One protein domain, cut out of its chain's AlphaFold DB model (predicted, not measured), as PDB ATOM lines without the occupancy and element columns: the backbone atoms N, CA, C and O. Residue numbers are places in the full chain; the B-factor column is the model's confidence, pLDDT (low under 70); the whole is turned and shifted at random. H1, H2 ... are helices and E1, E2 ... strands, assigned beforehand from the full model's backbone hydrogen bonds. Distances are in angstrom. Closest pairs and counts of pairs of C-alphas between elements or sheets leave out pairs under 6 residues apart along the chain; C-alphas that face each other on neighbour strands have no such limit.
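This is residues 10 to 20, 32 to 85 and 100 to 146 of the 156 residues of a protein of Nelumbo nucifera (UniProt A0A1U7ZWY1). A twisted sheet of five parallel strands runs through the middle, with helix H1 over one face and helix H3 over the other. H4 packs on H1, H2 only just meets H3, and residues 78 to 85 lead away from the end of E3 to a cut. The printed part has 112 residues, with four named helices and five named strands in the chain order E1 H1 E2 H2 E3 H3 E4 E5 H4; the sheet's order is E2 E1 E3 E4 E5. The class is mixed, helices and strands, with 55 residues, under half, in named elements. The whole is compact, with a radius of gyration of the C-alphas of 14.3 A and spans of 43 by 30 by 25 A.

E3, residues 71 to 77, is an inner strand. It is parallel to E1, residues 10 to 13, at 6 degrees, with N 73 and O 10 2.7 A apart, within hydrogen-bond range. E2, residues 52 to 54, is an edge strand parallel to E1, with N 11 and O 53 at 3.0 A. E4, residues 110 to 115, is parallel to E3, with N 113 and O 74 at 2.8 A. E5, residues 125 to 127, is the other edge strand, parallel to E4, with N 114 and O 126 at 2.8 A. The sheet is twisted, its C-alphas lying up to 4.5 A off the best plane. H1, residues 38 to 45, is on the sheet over E1, at a height over the sheet of 9.2 A, and runs along the strands. H3, residues 100 to 107, is on the opposite face over E3 and E4, at a height of 8.8 A, also along the strands. H4, residues 135 to 144, is only just not on the sheet, with 4 pairs of C-alphas within 10 A. It touches H1 at a steep tilt of 47 degrees, the same way; their closest C-alphas, of Ile 38 and Gly 136, are 3.6 A apart. H2, residues 60 to 65, is not on the sheet; it only just touches H3, with 3 pairs of C-alphas within 8 A, the closest those of Leu 63 and Val 104, 7.4 A. E2, H2 and E3 form a split strand-helix-strand unit, two parallel strands joined through a helix with E1 between them, and its crossover is right-handed. Every O i to N i+4 pair is within hydrogen-bond range in H1, H2 and H4; in H3, 3 of 4 are.

E1 begins at C-alpha 10, (357.719, 324.266, 469.976). E3 is 19.8 A long from first to last C-alpha, E4 16.1 A, H4 13.9 A and H3 11.3 A. H4 ends at C-alpha 144, (368.516, 320.325, 478.258).

The two C-alphas farthest apart, of Gln 49 and Thr 84, are 47.3 A apart. Residues 21 to 31 and 86 to 99 are not printed, with C-alpha gaps of 9.3 A and 24.8 A across the cuts. Of the links that are printed whole, none is long. The mean pLDDT of the printed part is 74.7, and 32 residues are under 70, among them 10 to 20 and 78 to 85.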
ATOM      1  N   LYS A  10     359.000 323.578 469.788       55.38
ATOM      2  CA  LYS A  10     357.719 324.266 469.976       55.38
ATOM      3  C   LYS A  10     357.224 324.115 471.408       55.38
ATOM      4  O   LYS A  10     357.188 322.997 471.899       55.38
ATOM      5  N   VAL A  11     356.836 325.208 472.066       54.94
ATOM      6  CA  VAL A  11     356.275 325.183 473.431       54.94
ATOM      7  C   VAL A  11     354.791 325.539 473.390       54.94
ATOM      8  O   VAL A  11     354.432 326.562 472.805       54.94
ATOM      9  N   PHE A  12     353.962 324.720 474.034       49.56
ATOM     10  CA  PHE A  12     352.533 324.956 474.251       49.56
ATOM     11  C   PHE A  12     352.271 325.110 475.747       49.56
ATOM     12  O   PHE A  12     352.882 324.378 476.514       49.56
ATOM     13  N   GLN A  13     351.434 326.050 476.187       45.41
ATOM     14  CA  GLN A  13     351.133 326.237 477.614       45.41
ATOM     15  C   GLN A  13     349.651 326.539 477.818       45.41
ATOM     16  O   GLN A  13     349.198 327.580 477.366       45.41
ATOM     17  N   THR A  14     348.915 325.694 478.545       40.44
ATOM     18  CA  THR A  14     347.575 326.051 479.045       40.44
ATOM     19  C   THR A  14     347.686 326.661 480.450       40.44
ATOM     20  O   THR A  14     348.575 326.314 481.227       40.44
ATOM     21  N   SER A  15     346.864 327.673 480.737       40.75
ATOM     22  CA  SER A  15     347.007 328.599 481.875       40.75
ATOM     23  C   SER A  15     347.148 327.937 483.258       40.75
ATOM     24  O   SER A  15     346.417 327.009 483.585       40.75
ATOM     25  N   LEU A  16     348.017 328.507 484.098       41.25
ATOM     26  CA  LEU A  16     348.428 328.032 485.423       41.25
ATOM     27  C   LEU A  16     348.740 329.254 486.286       41.25
ATOM     28  O   LEU A  16     349.676 329.895 485.867       41.25
ATOM     29  N   TRP A  17     348.047 329.594 487.387       50.50
ATOM     30  CA  TRP A  17     348.561 330.346 488.572       50.50
ATOM     31  C   TRP A  17     347.578 330.379 489.774       50.50
ATOM     32  O   TRP A  17     346.630 331.168 489.778       50.50
ATOM     33  N   ALA A  18     347.817 329.581 490.828       35.00
ATOM     34  CA  ALA A  18     347.241 329.791 492.164       35.00
ATOM     35  C   ALA A  18     348.387 330.008 493.146       35.00
ATOM     36  O   ALA A  18     349.290 329.185 493.254       35.00
ATOM     37  N   TRP A  19     348.283 331.124 493.865       32.47
ATOM     38  CA  TRP A  19     349.175 331.601 494.916       32.47
ATOM     39  C   TRP A  19     350.570 332.023 494.461       32.47
ATOM     40  O   TRP A  19     351.560 331.334 494.679       32.47
ATOM     41  N   LEU A  20     350.658 333.279 494.013       36.94
ATOM     42  CA  LEU A  20     351.720 334.104 494.587       36.94
ATOM     43  C   LEU A  20     351.296 335.480 495.104       36.94
ATOM     44  O   LEU A  20     351.999 335.997 495.960       36.94
ATOM     45  N   LEU A  32     354.797 341.655 489.059       50.38
ATOM     46  CA  LEU A  32     355.090 341.779 490.497       50.38
ATOM     47  C   LEU A  32     356.005 340.687 491.065       50.38
ATOM     48  O   LEU A  32     356.482 340.823 492.192       50.38
ATOM     49  N   VAL A  33     356.260 339.615 490.317       55.16
ATOM     50  CA  VAL A  33     357.092 338.494 490.766       55.16
ATOM     51  C   VAL A  33     358.262 338.343 489.807       55.16
ATOM     52  O   VAL A  33     358.071 338.031 488.637       55.16
ATOM     53  N   LEU A  34     359.481 338.530 490.314       69.69
ATOM     54  CA  LEU A  34     360.684 338.139 489.585       69.69
ATOM     55  C   LEU A  34     360.697 336.609 489.480       69.69
ATOM     56  O   LEU A  34     360.730 335.919 490.498       69.69
ATOM     57  N   GLY A  35     360.629 336.087 488.260       69.12
ATOM     58  CA  GLY A  35     360.638 334.654 487.990       69.12
ATOM     59  C   GLY A  35     360.875 334.365 486.514       69.12
ATOM     60  O   GLY A  35     360.755 335.251 485.672       69.12
ATOM     61  N   THR A  36     361.225 333.120 486.205       77.94
ATOM     62  CA  THR A  36     361.488 332.652 484.841       77.94
ATOM     63  C   THR A  36     360.342 331.762 484.380       77.94
ATOM     64  O   THR A  36     360.132 330.667 484.908       77.94
ATOM     65  N   ALA A  37     359.611 332.209 483.358       82.12
ATOM     66  CA  ALA A  37     358.585 331.389 482.719       82.12
ATOM     67  C   ALA A  37     359.212 330.161 482.034       82.12
ATOM     68  O   ALA A  37     360.356 330.212 481.584       82.12
ATOM     69  N   ILE A  38     358.465 329.061 481.880       82.44
ATOM     70  CA  ILE A  38     358.976 327.837 481.227       82.44
ATOM     71  C   ILE A  38     359.466 328.124 479.805       82.44
ATOM     72  O   ILE A  38     360.567 327.716 479.443       82.44
ATOM     73  N   LEU A  39     358.711 328.904 479.027       84.62
ATOM     74  CA  LEU A  39     359.136 329.345 477.698       84.62
ATOM     75  C   LEU A  39     360.479 330.094 477.726       84.62
ATOM     76  O   LEU A  39     361.310 329.905 476.840       84.62
ATOM     77  N   GLU A  40     360.681 330.958 478.719       85.19
ATOM     78  CA  GLU A  40     361.906 331.742 478.864       85.19
ATOM     79  C   GLU A  40     363.089 330.860 479.275       85.19
ATOM     80  O   GLU A  40     364.148 330.935 478.656       85.19
ATOM     81  N   GLY A  41     362.894 329.960 480.243       86.19
ATOM     82  CA  GLY A  41     363.912 328.991 480.649       86.19
ATOM     83  C   GLY A  41     364.369 328.114 479.483       86.19
ATOM     84  O   GLY A  41     365.565 327.965 479.252       86.19
ATOM     85  N   ILE A  42     363.422 327.626 478.676       87.19
ATOM     86  CA  ILE A  42     363.717 326.856 477.461       87.19
ATOM     87  C   ILE A  42     364.531 327.692 476.470       87.19
ATOM     88  O   ILE A  42     365.566 327.228 475.998       87.19
ATOM     89  N   LYS A  43     364.104 328.926 476.165       88.12
ATOM     90  CA  LYS A  43     364.832 329.824 475.249       88.12
ATOM     91  C   LYS A  43     366.263 330.100 475.710       88.12
ATOM     92  O   LYS A  43     367.143 330.239 474.866       88.12
ATOM     93  N   ASN A  44     366.483 330.172 477.019       88.94
ATOM     94  CA  ASN A  44     367.799 330.416 477.600       88.94
ATOM     95  C   ASN A  44     368.706 329.173 477.569       88.94
ATOM     96  O   ASN A  44     369.917 329.331 477.429       88.94
ATOM     97  N   ALA A  45     368.139 327.967 477.671       88.38
ATOM     98  CA  ALA A  45     368.897 326.714 477.712       88.38
ATOM     99  C   ALA A  45     369.247 326.149 476.322       88.38
ATOM    100  O   ALA A  45     370.269 325.480 476.149       88.38
ATOM    101  N   VAL A  46     368.406 326.385 475.308       87.94
ATOM    102  CA  VAL A  46     368.651 325.870 473.951       87.94
ATOM    103  C   VAL A  46     369.736 326.660 473.209       87.94
ATOM    104  O   VAL A  46     370.067 327.801 473.528       87.94
ATOM    105  N   SER A  47     370.308 326.050 472.166       87.69
ATOM    106  CA  SER A  47     371.330 326.708 471.346       87.69
ATOM    107  C   SER A  47     370.760 327.920 470.596       87.69
ATOM    108  O   SER A  47     369.615 327.902 470.164       87.69
ATOM    109  N   LYS A  48     371.578 328.942 470.314       85.44
ATOM    110  CA  LYS A  48     371.147 330.114 469.515       85.44
ATOM    111  C   LYS A  48     370.696 329.781 468.083       85.44
ATOM    112  O   LYS A  48     370.128 330.633 467.412       85.44
ATOM    113  N   GLN A  49     371.011 328.579 467.603       87.19
ATOM    114  CA  GLN A  49     370.615 328.069 466.289       87.19
ATOM    115  C   GLN A  49     369.249 327.369 466.331       87.19
ATOM    116  O   GLN A  49     368.676 327.089 465.286       87.19
ATOM    117  N   THR A  50     368.735 327.077 467.528       86.00
ATOM    118  CA  THR A  50     367.425 326.468 467.749       86.00
ATOM    119  C   THR A  50     366.346 327.539 467.633       86.00
ATOM    120  O   THR A  50     366.304 328.481 468.425       86.00
ATOM    121  N   GLN A  51     365.440 327.380 466.670       87.31
ATOM    122  CA  GLN A  51     364.244 328.208 466.597       87.31
ATOM    123  C   GLN A  51     363.220 327.713 467.623       87.31
ATOM    124  O   GLN A  51     362.758 326.574 467.552       87.31
ATOM    125  N   VAL A  52     362.866 328.584 468.572       86.88
ATOM    126  CA  VAL A  52     361.806 328.324 469.553       86.88
ATOM    127  C   VAL A  52     360.561 329.096 469.166       86.88
ATOM    128  O   VAL A  52     360.558 330.329 469.205       86.88
ATOM    129  N   VAL A  53     359.488 328.382 468.840       88.44
ATOM    130  CA  VAL A  53     358.188 328.998 468.555       88.44
ATOM    131  C   VAL A  53     357.232 328.681 469.711       88.44
ATOM    132  O   VAL A  53     357.245 327.593 470.278       88.44
ATOM    133  N   PHE A  54     356.401 329.643 470.096       85.44
ATOM    134  CA  PHE A  54     355.363 329.462 471.115       85.44
ATOM    135  C   PHE A  54     353.993 329.520 470.447       85.44
ATOM    136  O   PHE A  54     353.839 330.234 469.459       85.44
ATOM    137  N   GLU A  55     353.054 328.703 470.896       84.94
ATOM    138  CA  GLU A  55     351.635 328.775 470.532       84.94
ATOM    139  C   GLU A  55     350.843 328.284 471.737       84.94
ATOM    140  O   GLU A  55     351.228 327.286 472.331       84.94
ATOM    141  N   GLU A  56     349.782 328.970 472.140       77.81
ATOM    142  CA  GLU A  56     349.072 328.601 473.370       77.81
ATOM    143  C   GLU A  56     348.166 327.393 473.124       77.81
ATOM    144  O   GLU A  56     348.215 326.401 473.853       77.81
ATOM    145  N   LYS A  57     347.393 327.449 472.031       80.19
ATOM    146  CA  LYS A  57     346.444 326.411 471.632       80.19
ATOM    147  C   LYS A  57     346.501 326.210 470.113       80.19
ATOM    148  O   LYS A  57     345.799 326.908 469.382       80.19
ATOM    149  N   PRO A  58     347.327 325.274 469.618       83.00
ATOM    150  CA  PRO A  58     347.461 325.043 468.191       83.00
ATOM    151  C   PRO A  58     346.195 324.390 467.651       83.00
ATOM    152  O   PRO A  58     345.684 323.425 468.225       83.00
ATOM    153  N   ASP A  59     345.721 324.879 466.515       82.69
ATOM    154  CA  ASP A  59     344.727 324.170 465.728       82.69
ATOM    155  C   ASP A  59     345.399 323.243 464.703       82.69
ATOM    156  O   ASP A  59     346.625 323.190 464.541       82.69
ATOM    157  N   LYS A  60     344.573 322.465 464.008       83.00
ATOM    158  CA  LYS A  60     345.052 321.525 462.997       83.00
ATOM    159  C   LYS A  60     345.753 322.234 461.834       83.00
ATOM    160  O   LYS A  60     346.740 321.718 461.326       83.00
ATOM    161  N   GLU A  61     345.276 323.413 461.432       85.56
ATOM    162  CA  GLU A  61     345.877 324.172 460.332       85.56
ATOM    163  C   GLU A  61     347.288 324.654 460.696       85.56
ATOM    164  O   GLU A  61     348.207 324.580 459.875       85.56
ATOM    165  N   PHE A  62     347.477 325.100 461.939       84.19
ATOM    166  CA  PHE A  62     348.775 325.451 462.487       84.19
ATOM    167  C   PHE A  62     349.713 324.244 462.457       84.19
ATOM    168  O   PHE A  62     350.821 324.352 461.934       84.19
ATOM    169  N   LEU A  63     349.278 323.085 462.959       84.12
ATOM    170  CA  LEU A  63     350.110 321.878 462.965       84.12
ATOM    171  C   LEU A  63     350.451 321.400 461.554       84.12
ATOM    172  O   LEU A  63     351.599 321.054 461.301       84.12
ATOM    173  N   ASP A  64     349.502 321.450 460.620       84.69
ATOM    174  CA  ASP A  64     349.706 321.026 459.232       84.69
ATOM    175  C   ASP A  64     350.783 321.846 458.512       84.69
ATOM    176  O   ASP A  64     351.547 321.297 457.719       84.69
ATOM    177  N   LYS A  65     350.886 323.140 458.825       83.38
ATOM    178  CA  LYS A  65     351.919 324.032 458.273       83.38
ATOM    179  C   LYS A  65     353.284 323.888 458.943       83.38
ATOM    180  O   LYS A  65     354.244 324.458 458.442       83.38
ATOM    181  N   ASN A  66     353.354 323.182 460.066       79.38
ATOM    182  CA  ASN A  66     354.509 323.175 460.956       79.38
ATOM    183  C   ASN A  66     354.896 321.745 461.403       79.38
ATOM    184  O   ASN A  66     355.313 321.513 462.540       79.38
ATOM    185  N   ARG A  67     354.696 320.751 460.528       76.50
ATOM    186  CA  ARG A  67     354.983 319.331 460.820       76.50
ATOM    187  C   ARG A  67     356.483 319.004 460.840       76.50
ATOM    188  O   ARG A  67     356.862 317.894 461.198       76.50
ATOM    189  N   ASP A  68     357.324 319.933 460.410       84.00
ATOM    190  CA  ASP A  68     358.777 319.815 460.287       84.00
ATOM    191  C   ASP A  68     359.543 320.079 461.596       84.00
ATOM    192  O   ASP A  68     360.734 319.763 461.680       84.00
ATOM    193  N   TYR A  69     358.857 320.534 462.653       84.06
ATOM    194  CA  TYR A  69     359.438 320.619 463.991       84.06
ATOM    195  C   TYR A  69     359.929 319.254 464.470       84.06
ATOM    196  O   TYR A  69     359.205 318.256 464.428       84.06
ATOM    197  N   SER A  70     361.154 319.191 464.998       85.62
ATOM    198  CA  SER A  70     361.693 317.892 465.412       85.62
ATOM    199  C   SER A  70     361.186 317.450 466.786       85.62
ATOM    200  O   SER A  70     361.077 316.244 467.013       85.62
ATOM    201  N   TYR A  71     360.854 318.395 467.681       86.62
ATOM    202  CA  TYR A  71     360.205 318.109 468.963       86.62
ATOM    203  C   TYR A  71     359.220 319.205 469.393       86.62
ATOM    204  O   TYR A  71     359.425 320.398 469.159       86.62
ATOM    205  N   ALA A  72     358.184 318.787 470.114       88.62
ATOM    206  CA  ALA A  72     357.239 319.655 470.805       88.62
ATOM    207  C   ALA A  72     357.347 319.477 472.329       88.62
ATOM    208  O   ALA A  72     357.531 318.370 472.826       88.62
ATOM    209  N   ILE A  73     357.185 320.558 473.080       88.50
ATOM    210  CA  ILE A  73     357.012 320.576 474.531       88.50
ATOM    211  C   ILE A  73     355.607 321.092 474.811       88.50
ATOM    212  O   ILE A  73     355.276 322.227 474.478       88.50
ATOM    213  N   VAL A  74     354.770 320.259 475.419       86.88
ATOM    214  CA  VAL A  74     353.393 320.609 475.772       86.88
ATOM    215  C   VAL A  74     353.324 320.769 477.285       86.88
ATOM    216  O   VAL A  74     353.462 319.800 478.022       86.88
ATOM    217  N   VAL A  75     353.135 321.994 477.754       84.44
ATOM    218  CA  VAL A  75     352.950 322.341 479.160       84.44
ATOM    219  C   VAL A  75     351.453 322.440 479.436       84.44
ATOM    220  O   VAL A  75     350.755 323.252 478.837       84.44
ATOM    221  N   VAL A  76     350.943 321.614 480.338       79.69
ATOM    222  CA  VAL A  76     349.537 321.658 480.761       79.69
ATOM    223  C   VAL A  76     349.445 321.537 482.270       79.69
ATOM    224  O   VAL A  76     350.364 321.057 482.927       79.69
ATOM    225  N   GLY A  77     348.311 321.916 482.829       72.25
ATOM    226  CA  GLY A  77     347.981 321.579 484.204       72.25
ATOM    227  C   GLY A  77     346.567 321.995 484.545       72.25
ATOM    228  O   GLY A  77     345.781 322.355 483.663       72.25
ATOM    229  N   GLU A  78     346.231 321.901 485.823       63.16
ATOM    230  CA  GLU A  78     344.923 322.327 486.297       63.16
ATOM    231  C   GLU A  78     344.823 323.852 486.393       63.16
ATOM    232  O   GLU A  78     345.799 324.572 486.642       63.16
ATOM    233  N   HIS A  79     343.599 324.354 486.216       63.03
ATOM    234  CA  HIS A  79     343.310 325.721 486.604       63.03
ATOM    235  C   HIS A  79     343.516 325.889 488.100       63.03
ATOM    236  O   HIS A  79     343.397 324.988 488.919       63.03
ATOM    237  N   SER A  80     343.808 327.116 488.447       58.66
ATOM    238  CA  SER A  80     344.234 327.492 489.772       58.66
ATOM    239  C   SER A  80     343.076 327.587 490.738       58.66
ATOM    240  O   SER A  80     342.095 328.274 490.463       58.66
ATOM    241  N   TYR A  81     343.212 326.920 491.880       55.00
ATOM    242  CA  TYR A  81     342.172 326.831 492.895       55.00
ATOM    243  C   TYR A  81     342.709 327.191 494.284       55.00
ATOM    244  O   TYR A  81     343.903 327.101 494.573       55.00
ATOM    245  N   ALA A  82     341.814 327.632 495.168       45.62
ATOM    246  CA  ALA A  82     342.142 327.935 496.557       45.62
ATOM    247  C   ALA A  82     340.962 327.628 497.492       45.62
ATOM    248  O   ALA A  82     339.820 328.007 497.224       45.62
ATOM    249  N   GLN A  83     341.246 327.011 498.643       53.28
ATOM    250  CA  GLN A  83     340.263 326.750 499.704       53.28
ATOM    251  C   GLN A  83     339.045 325.942 499.201       53.28
ATOM    252  O   GLN A  83     339.218 324.880 498.622       53.28
ATOM    253  N   THR A  84     337.814 326.422 499.396       49.91
ATOM    254  CA  THR A  84     336.564 325.725 499.031       49.91
ATOM    255  C   THR A  84     336.326 325.595 497.528       49.91
ATOM    256  O   THR A  84     335.479 324.811 497.114       49.91
ATOM    257  N   SER A  85     337.076 326.329 496.700       52.38
ATOM    258  CA  SER A  85     337.054 326.163 495.239       52.38
ATOM    259  C   SER A  85     337.900 324.978 494.742       52.38
ATOM    260  O   SER A  85     337.907 324.703 493.549       52.38
ATOM    261  N   THR A 100     344.916 319.365 473.579       83.12
ATOM    262  CA  THR A 100     346.193 319.900 473.084       83.12
ATOM    263  C   THR A 100     347.271 318.819 473.055       83.12
ATOM    264  O   THR A 100     347.936 318.654 472.033       83.12
ATOM    265  N   ILE A 101     347.394 318.018 474.124       83.50
ATOM    266  CA  ILE A 101     348.316 316.871 474.153       83.50
ATOM    267  C   ILE A 101     348.012 315.926 472.991       83.50
ATOM    268  O   ILE A 101     348.904 315.629 472.202       83.50
ATOM    269  N   LYS A 102     346.759 315.469 472.854       84.88
ATOM    270  CA  LYS A 102     346.377 314.513 471.802       84.88
ATOM    271  C   LYS A 102     346.679 315.043 470.406       84.88
ATOM    272  O   LYS A 102     347.193 314.302 469.579       84.88
ATOM    273  N   THR A 103     346.371 316.310 470.160       85.00
ATOM    274  CA  THR A 103     346.508 316.929 468.838       85.00
ATOM    275  C   THR A 103     347.978 317.128 468.467       85.00
ATOM    276  O   THR A 103     348.384 316.763 467.369       85.00
ATOM    277  N   VAL A 104     348.806 317.615 469.398       86.62
ATOM    278  CA  VAL A 104     350.239 317.853 469.152       86.62
ATOM    279  C   VAL A 104     351.031 316.546 469.105       86.62
ATOM    280  O   VAL A 104     351.786 316.313 468.164       86.62
ATOM    281  N   CYS A 105     350.856 315.679 470.104       86.56
ATOM    282  CA  CYS A 105     351.623 314.439 470.243       86.56
ATOM    283  C   CYS A 105     351.299 313.388 469.174       86.56
ATOM    284  O   CYS A 105     352.067 312.440 469.007       86.56
ATOM    285  N   ALA A 106     350.167 313.523 468.476       85.94
ATOM    286  CA  ALA A 106     349.829 312.673 467.339       85.94
ATOM    287  C   ALA A 106     350.641 313.013 466.079       85.94
ATOM    288  O   ALA A 106     350.874 312.129 465.258       85.94
ATOM    289  N   GLU A 107     351.069 314.268 465.927       85.69
ATOM    290  CA  GLU A 107     351.721 314.762 464.706       85.69
ATOM    291  C   GLU A 107     353.233 314.968 464.897       85.69
ATOM    292  O   GLU A 107     354.008 314.753 463.967       85.69
ATOM    293  N   ILE A 108     353.673 315.353 466.102       86.62
ATOM    294  CA  ILE A 108     355.070 315.684 466.420       86.62
ATOM    295  C   ILE A 108     355.513 314.899 467.661       86.62
ATOM    296  O   ILE A 108     354.746 314.716 468.608       86.62
ATOM    297  N   LYS A 109     356.782 314.465 467.706       86.94
ATOM    298  CA  LYS A 109     357.365 313.868 468.921       86.94
ATOM    299  C   LYS A 109     357.293 314.871 470.071       86.94
ATOM    300  O   LYS A 109     357.921 315.926 470.003       86.94
ATOM    301  N   CYS A 110     356.555 314.538 471.125       85.25
ATOM    302  CA  CYS A 110     356.258 315.479 472.197       85.25
ATOM    303  C   CYS A 110     356.840 315.054 473.557       85.25
ATOM    304  O   CYS A 110     356.893 313.868 473.889       85.25
ATOM    305  N   LEU A 111     357.223 316.042 474.362       87.38
ATOM    306  CA  LEU A 111     357.451 315.941 475.799       87.38
ATOM    307  C   LEU A 111     356.330 316.701 476.508       87.38
ATOM    308  O   LEU A 111     356.119 317.878 476.222       87.38
ATOM    309  N   VAL A 112     355.625 316.058 477.436       85.19
ATOM    310  CA  VAL A 112     354.563 316.719 478.203       85.19
ATOM    311  C   VAL A 112     355.086 317.102 479.583       85.19
ATOM    312  O   VAL A 112     355.600 316.262 480.323       85.19
ATOM    313  N   ILE A 113     354.943 318.373 479.943       82.56
ATOM    314  CA  ILE A 113     355.242 318.901 481.273       82.56
ATOM    315  C   ILE A 113     353.906 319.184 481.937       82.56
ATOM    316  O   ILE A 113     353.131 320.005 481.455       82.56
ATOM    317  N   MET A 114     353.625 318.483 483.026       76.44
ATOM    318  CA  MET A 114     352.344 318.566 483.697       76.44
ATOM    319  C   MET A 114     352.499 319.167 485.085       76.44
ATOM    320  O   MET A 114     353.268 318.678 485.919       76.44
ATOM    321  N   ILE A 115     351.759 320.238 485.320       72.06
ATOM    322  CA  ILE A 115     351.640 320.884 486.617       72.06
ATOM    323  C   ILE A 115     350.373 320.323 487.271       72.06
ATOM    324  O   ILE A 115     349.263 320.648 486.869       72.06
ATOM    325  N   GLU A 116     350.603 319.423 488.231       66.62
ATOM    326  CA  GLU A 116     349.647 318.482 488.852       66.62
ATOM    327  C   GLU A 116     349.223 317.298 487.946       66.62
ATOM    328  O   GLU A 116     348.568 317.494 486.924       66.62
ATOM    329  N   PRO A 117     349.639 316.052 488.267       60.66
ATOM    330  CA  PRO A 117     349.545 314.936 487.330       60.66
ATOM    331  C   PRO A 117     348.144 314.307 487.229       60.66
ATOM    332  O   PRO A 117     347.606 313.800 488.210       60.66
ATOM    333  N   TYR A 118     347.639 314.200 485.997       58.88
ATOM    334  CA  TYR A 118     346.585 313.283 485.560       58.88
ATOM    335  C   TYR A 118     347.166 312.348 484.490       58.88
ATOM    336  O   TYR A 118     347.804 312.802 483.538       58.88
ATOM    337  N   VAL A 119     346.984 311.035 484.636       55.75
ATOM    338  CA  VAL A 119     347.650 310.047 483.773       55.75
ATOM    339  C   VAL A 119     346.636 309.382 482.854       55.75
ATOM    340  O   VAL A 119     345.909 308.510 483.298       55.75
ATOM    341  N   ASP A 120     346.651 309.764 481.573       56.91
ATOM    342  CA  ASP A 120     346.210 308.934 480.445       56.91
ATOM    343  C   ASP A 120     346.860 309.443 479.139       56.91
ATOM    344  O   ASP A 120     346.778 310.625 478.818       56.91
ATOM    345  N   MET A 121     347.482 308.540 478.364       54.16
ATOM    346  CA  MET A 121     348.050 308.764 477.011       54.16
ATOM    347  C   MET A 121     349.237 309.746 476.885       54.16
ATOM    348  O   MET A 121     349.105 310.801 476.267       54.16
ATOM    349  N   ILE A 122     350.430 309.390 477.390       63.19
ATOM    350  CA  ILE A 122     351.644 310.221 477.238       63.19
ATOM    351  C   ILE A 122     352.901 309.356 477.014       63.19
ATOM    352  O   ILE A 122     353.092 308.354 477.698       63.19
ATOM    353  N   VAL A 123     353.764 309.751 476.064       61.16
ATOM    354  CA  VAL A 123     355.032 309.060 475.720       61.16
ATOM    355  C   VAL A 123     356.175 309.424 476.682       61.16
ATOM    356  O   VAL A 123     356.982 308.566 477.027       61.16
ATOM    357  N   ALA A 124     356.232 310.679 477.139       73.38
ATOM    358  CA  ALA A 124     357.135 311.159 478.186       73.38
ATOM    359  C   ALA A 124     356.455 312.280 478.992       73.38
ATOM    360  O   ALA A 124     355.951 313.240 478.404       73.38
ATOM    361  N   LEU A 125     356.433 312.143 480.323       78.69
ATOM    362  CA  LEU A 125     355.741 313.040 481.254       78.69
ATOM    363  C   LEU A 125     356.698 313.525 482.348       78.69
ATOM    364  O   LEU A 125     357.327 312.708 483.019       78.69
ATOM    365  N   VAL A 126     356.738 314.836 482.585       79.94
ATOM    366  CA  VAL A 126     357.371 315.438 483.766       79.94
ATOM    367  C   VAL A 126     356.283 316.004 484.671       79.94
ATOM    368  O   VAL A 126     355.646 316.993 484.320       79.94
ATOM    369  N   ALA A 127     356.077 315.392 485.838       80.69
ATOM    370  CA  ALA A 127     355.216 315.951 486.880       80.69
ATOM    371  C   ALA A 127     355.988 317.036 487.650       80.69
ATOM    372  O   ALA A 127     356.854 316.726 488.470       80.69
ATOM    373  N   ALA A 128     355.694 318.303 487.358       78.25
ATOM    374  CA  ALA A 128     356.410 319.460 487.897       78.25
ATOM    375  C   ALA A 128     355.805 320.020 489.201       78.25
ATOM    376  O   ALA A 128     356.434 320.863 489.837       78.25
ATOM    377  N   TRP A 129     354.629 319.531 489.623       78.00
ATOM    378  CA  TRP A 129     353.892 320.037 490.798       78.00
ATOM    379  C   TRP A 129     353.657 321.548 490.697       78.00
ATOM    380  O   TRP A 129     353.352 322.020 489.611       78.00
ATOM    381  N   LEU A 130     353.819 322.304 491.788       74.00
ATOM    382  CA  LEU A 130     353.773 323.769 491.814       74.00
ATOM    383  C   LEU A 130     355.200 324.326 492.000       74.00
ATOM    384  O   LEU A 130     355.612 324.600 493.128       74.00
ATOM    385  N   PRO A 131     355.986 324.457 490.914       67.69
ATOM    386  CA  PRO A 131     357.442 324.633 490.977       67.69
ATOM    387  C   PRO A 131     357.931 326.045 491.361       67.69
ATOM    388  O   PRO A 131     359.135 326.252 491.502       67.69
ATOM    389  N   GLY A 132     357.036 327.017 491.559       75.81
ATOM    390  CA  GLY A 132     357.394 328.378 491.987       75.81
ATOM    391  C   GLY A 132     358.026 329.249 490.889       75.81
ATOM    392  O   GLY A 132     357.870 328.980 489.700       75.81
ATOM    393  N   SER A 133     358.717 330.328 491.278       74.25
ATOM    394  CA  SER A 133     359.224 331.367 490.358       74.25
ATOM    395  C   SER A 133     360.405 330.924 489.487       74.25
ATOM    396  O   SER A 133     360.548 331.397 488.365       74.25
ATOM    397  N   GLU A 134     361.229 329.992 489.969       81.12
ATOM    398  CA  GLU A 134     362.414 329.483 489.254       81.12
ATOM    399  C   GLU A 134     362.104 328.263 488.375       81.12
ATOM    400  O   GLU A 134     363.007 327.640 487.808       81.12
ATOM    401  N   ALA A 135     360.821 327.914 488.257       79.38
ATOM    402  CA  ALA A 135     360.347 326.737 487.547       79.38
ATOM    403  C   ALA A 135     360.901 326.637 486.131       79.38
ATOM    404  O   ALA A 135     361.358 325.571 485.731       79.38
ATOM    405  N   GLY A 136     360.879 327.741 485.376       80.25
ATOM    406  CA  GLY A 136     361.304 327.711 483.987       80.25
ATOM    407  C   GLY A 136     362.764 327.321 483.829       80.25
ATOM    408  O   GLY A 136     363.074 326.473 482.994       80.25
ATOM    409  N   LYS A 137     363.642 327.872 484.672       85.00
ATOM    410  CA  LYS A 137     365.059 327.510 484.670       85.00
ATOM    411  C   LYS A 137     365.267 326.077 485.155       85.00
ATOM    412  O   LYS A 137     365.856 325.285 484.436       85.00
ATOM    413  N   GLY A 138     364.716 325.710 486.314       84.31
ATOM    414  CA  GLY A 138     364.925 324.370 486.880       84.31
ATOM    415  C   GLY A 138     364.413 323.240 485.979       84.31
ATOM    416  O   GLY A 138     365.040 322.190 485.875       84.31
ATOM    417  N   ILE A 139     363.298 323.460 485.279       85.69
ATOM    418  CA  ILE A 139     362.776 322.521 484.279       85.69
ATOM    419  C   ILE A 139     363.718 322.433 483.073       85.69
ATOM    420  O   ILE A 139     364.007 321.334 482.597       85.69
ATOM    421  N   ALA A 140     364.209 323.571 482.577       86.31
ATOM    422  CA  ALA A 140     365.120 323.602 481.440       86.31
ATOM    423  C   ALA A 140     366.470 322.934 481.754       86.31
ATOM    424  O   ALA A 140     366.977 322.191 480.914       86.31
ATOM    425  N   ASP A 141     366.992 323.108 482.971       85.38
ATOM    426  CA  ASP A 141     368.234 322.483 483.433       85.38
ATOM    427  C   ASP A 141     368.158 320.949 483.297       85.38
ATOM    428  O   ASP A 141     369.039 320.308 482.720       85.38
ATOM    429  N   VAL A 142     367.060 320.342 483.757       85.88
ATOM    430  CA  VAL A 142     366.880 318.881 483.708       85.88
ATOM    431  C   VAL A 142     366.624 318.379 482.283       85.88
ATOM    432  O   VAL A 142     367.121 317.321 481.902       85.88
ATOM    433  N   ILE A 143     365.881 319.128 481.465       85.62
ATOM    434  CA  ILE A 143     365.552 318.696 480.097       85.62
ATOM    435  C   ILE A 143     366.748 318.854 479.144       85.62
ATOM    436  O   ILE A 143     366.960 317.998 478.281       85.62
ATOM    437  N   PHE A 144     367.527 319.932 479.268       84.75
ATOM    438  CA  PHE A 144     368.516 320.325 478.258       84.75
ATOM    439  C   PHE A 144     369.962 320.347 478.755       84.75
ATOM    440  O   PHE A 144     370.867 320.070 477.961       84.75
ATOM    441  N   GLU A 145     370.206 320.639 480.035       78.25
ATOM    442  CA  GLU A 145     371.560 320.874 480.562       78.25
ATOM    443  C   GLU A 145     372.217 319.633 481.190       78.25
ATOM    444  O   GLU A 145     373.377 319.678 481.599       78.25
ATOM    445  N   GLY A 146     371.536 318.482 481.173       76.56
ATOM    446  CA  GLY A 146     372.136 317.183 481.497       76.56
ATOM    447  C   GLY A 146     372.120 316.811 482.980       76.56
ATOM    448  O   GLY A 146     372.949 316.008 483.405       76.56
TER     449      GLY A 146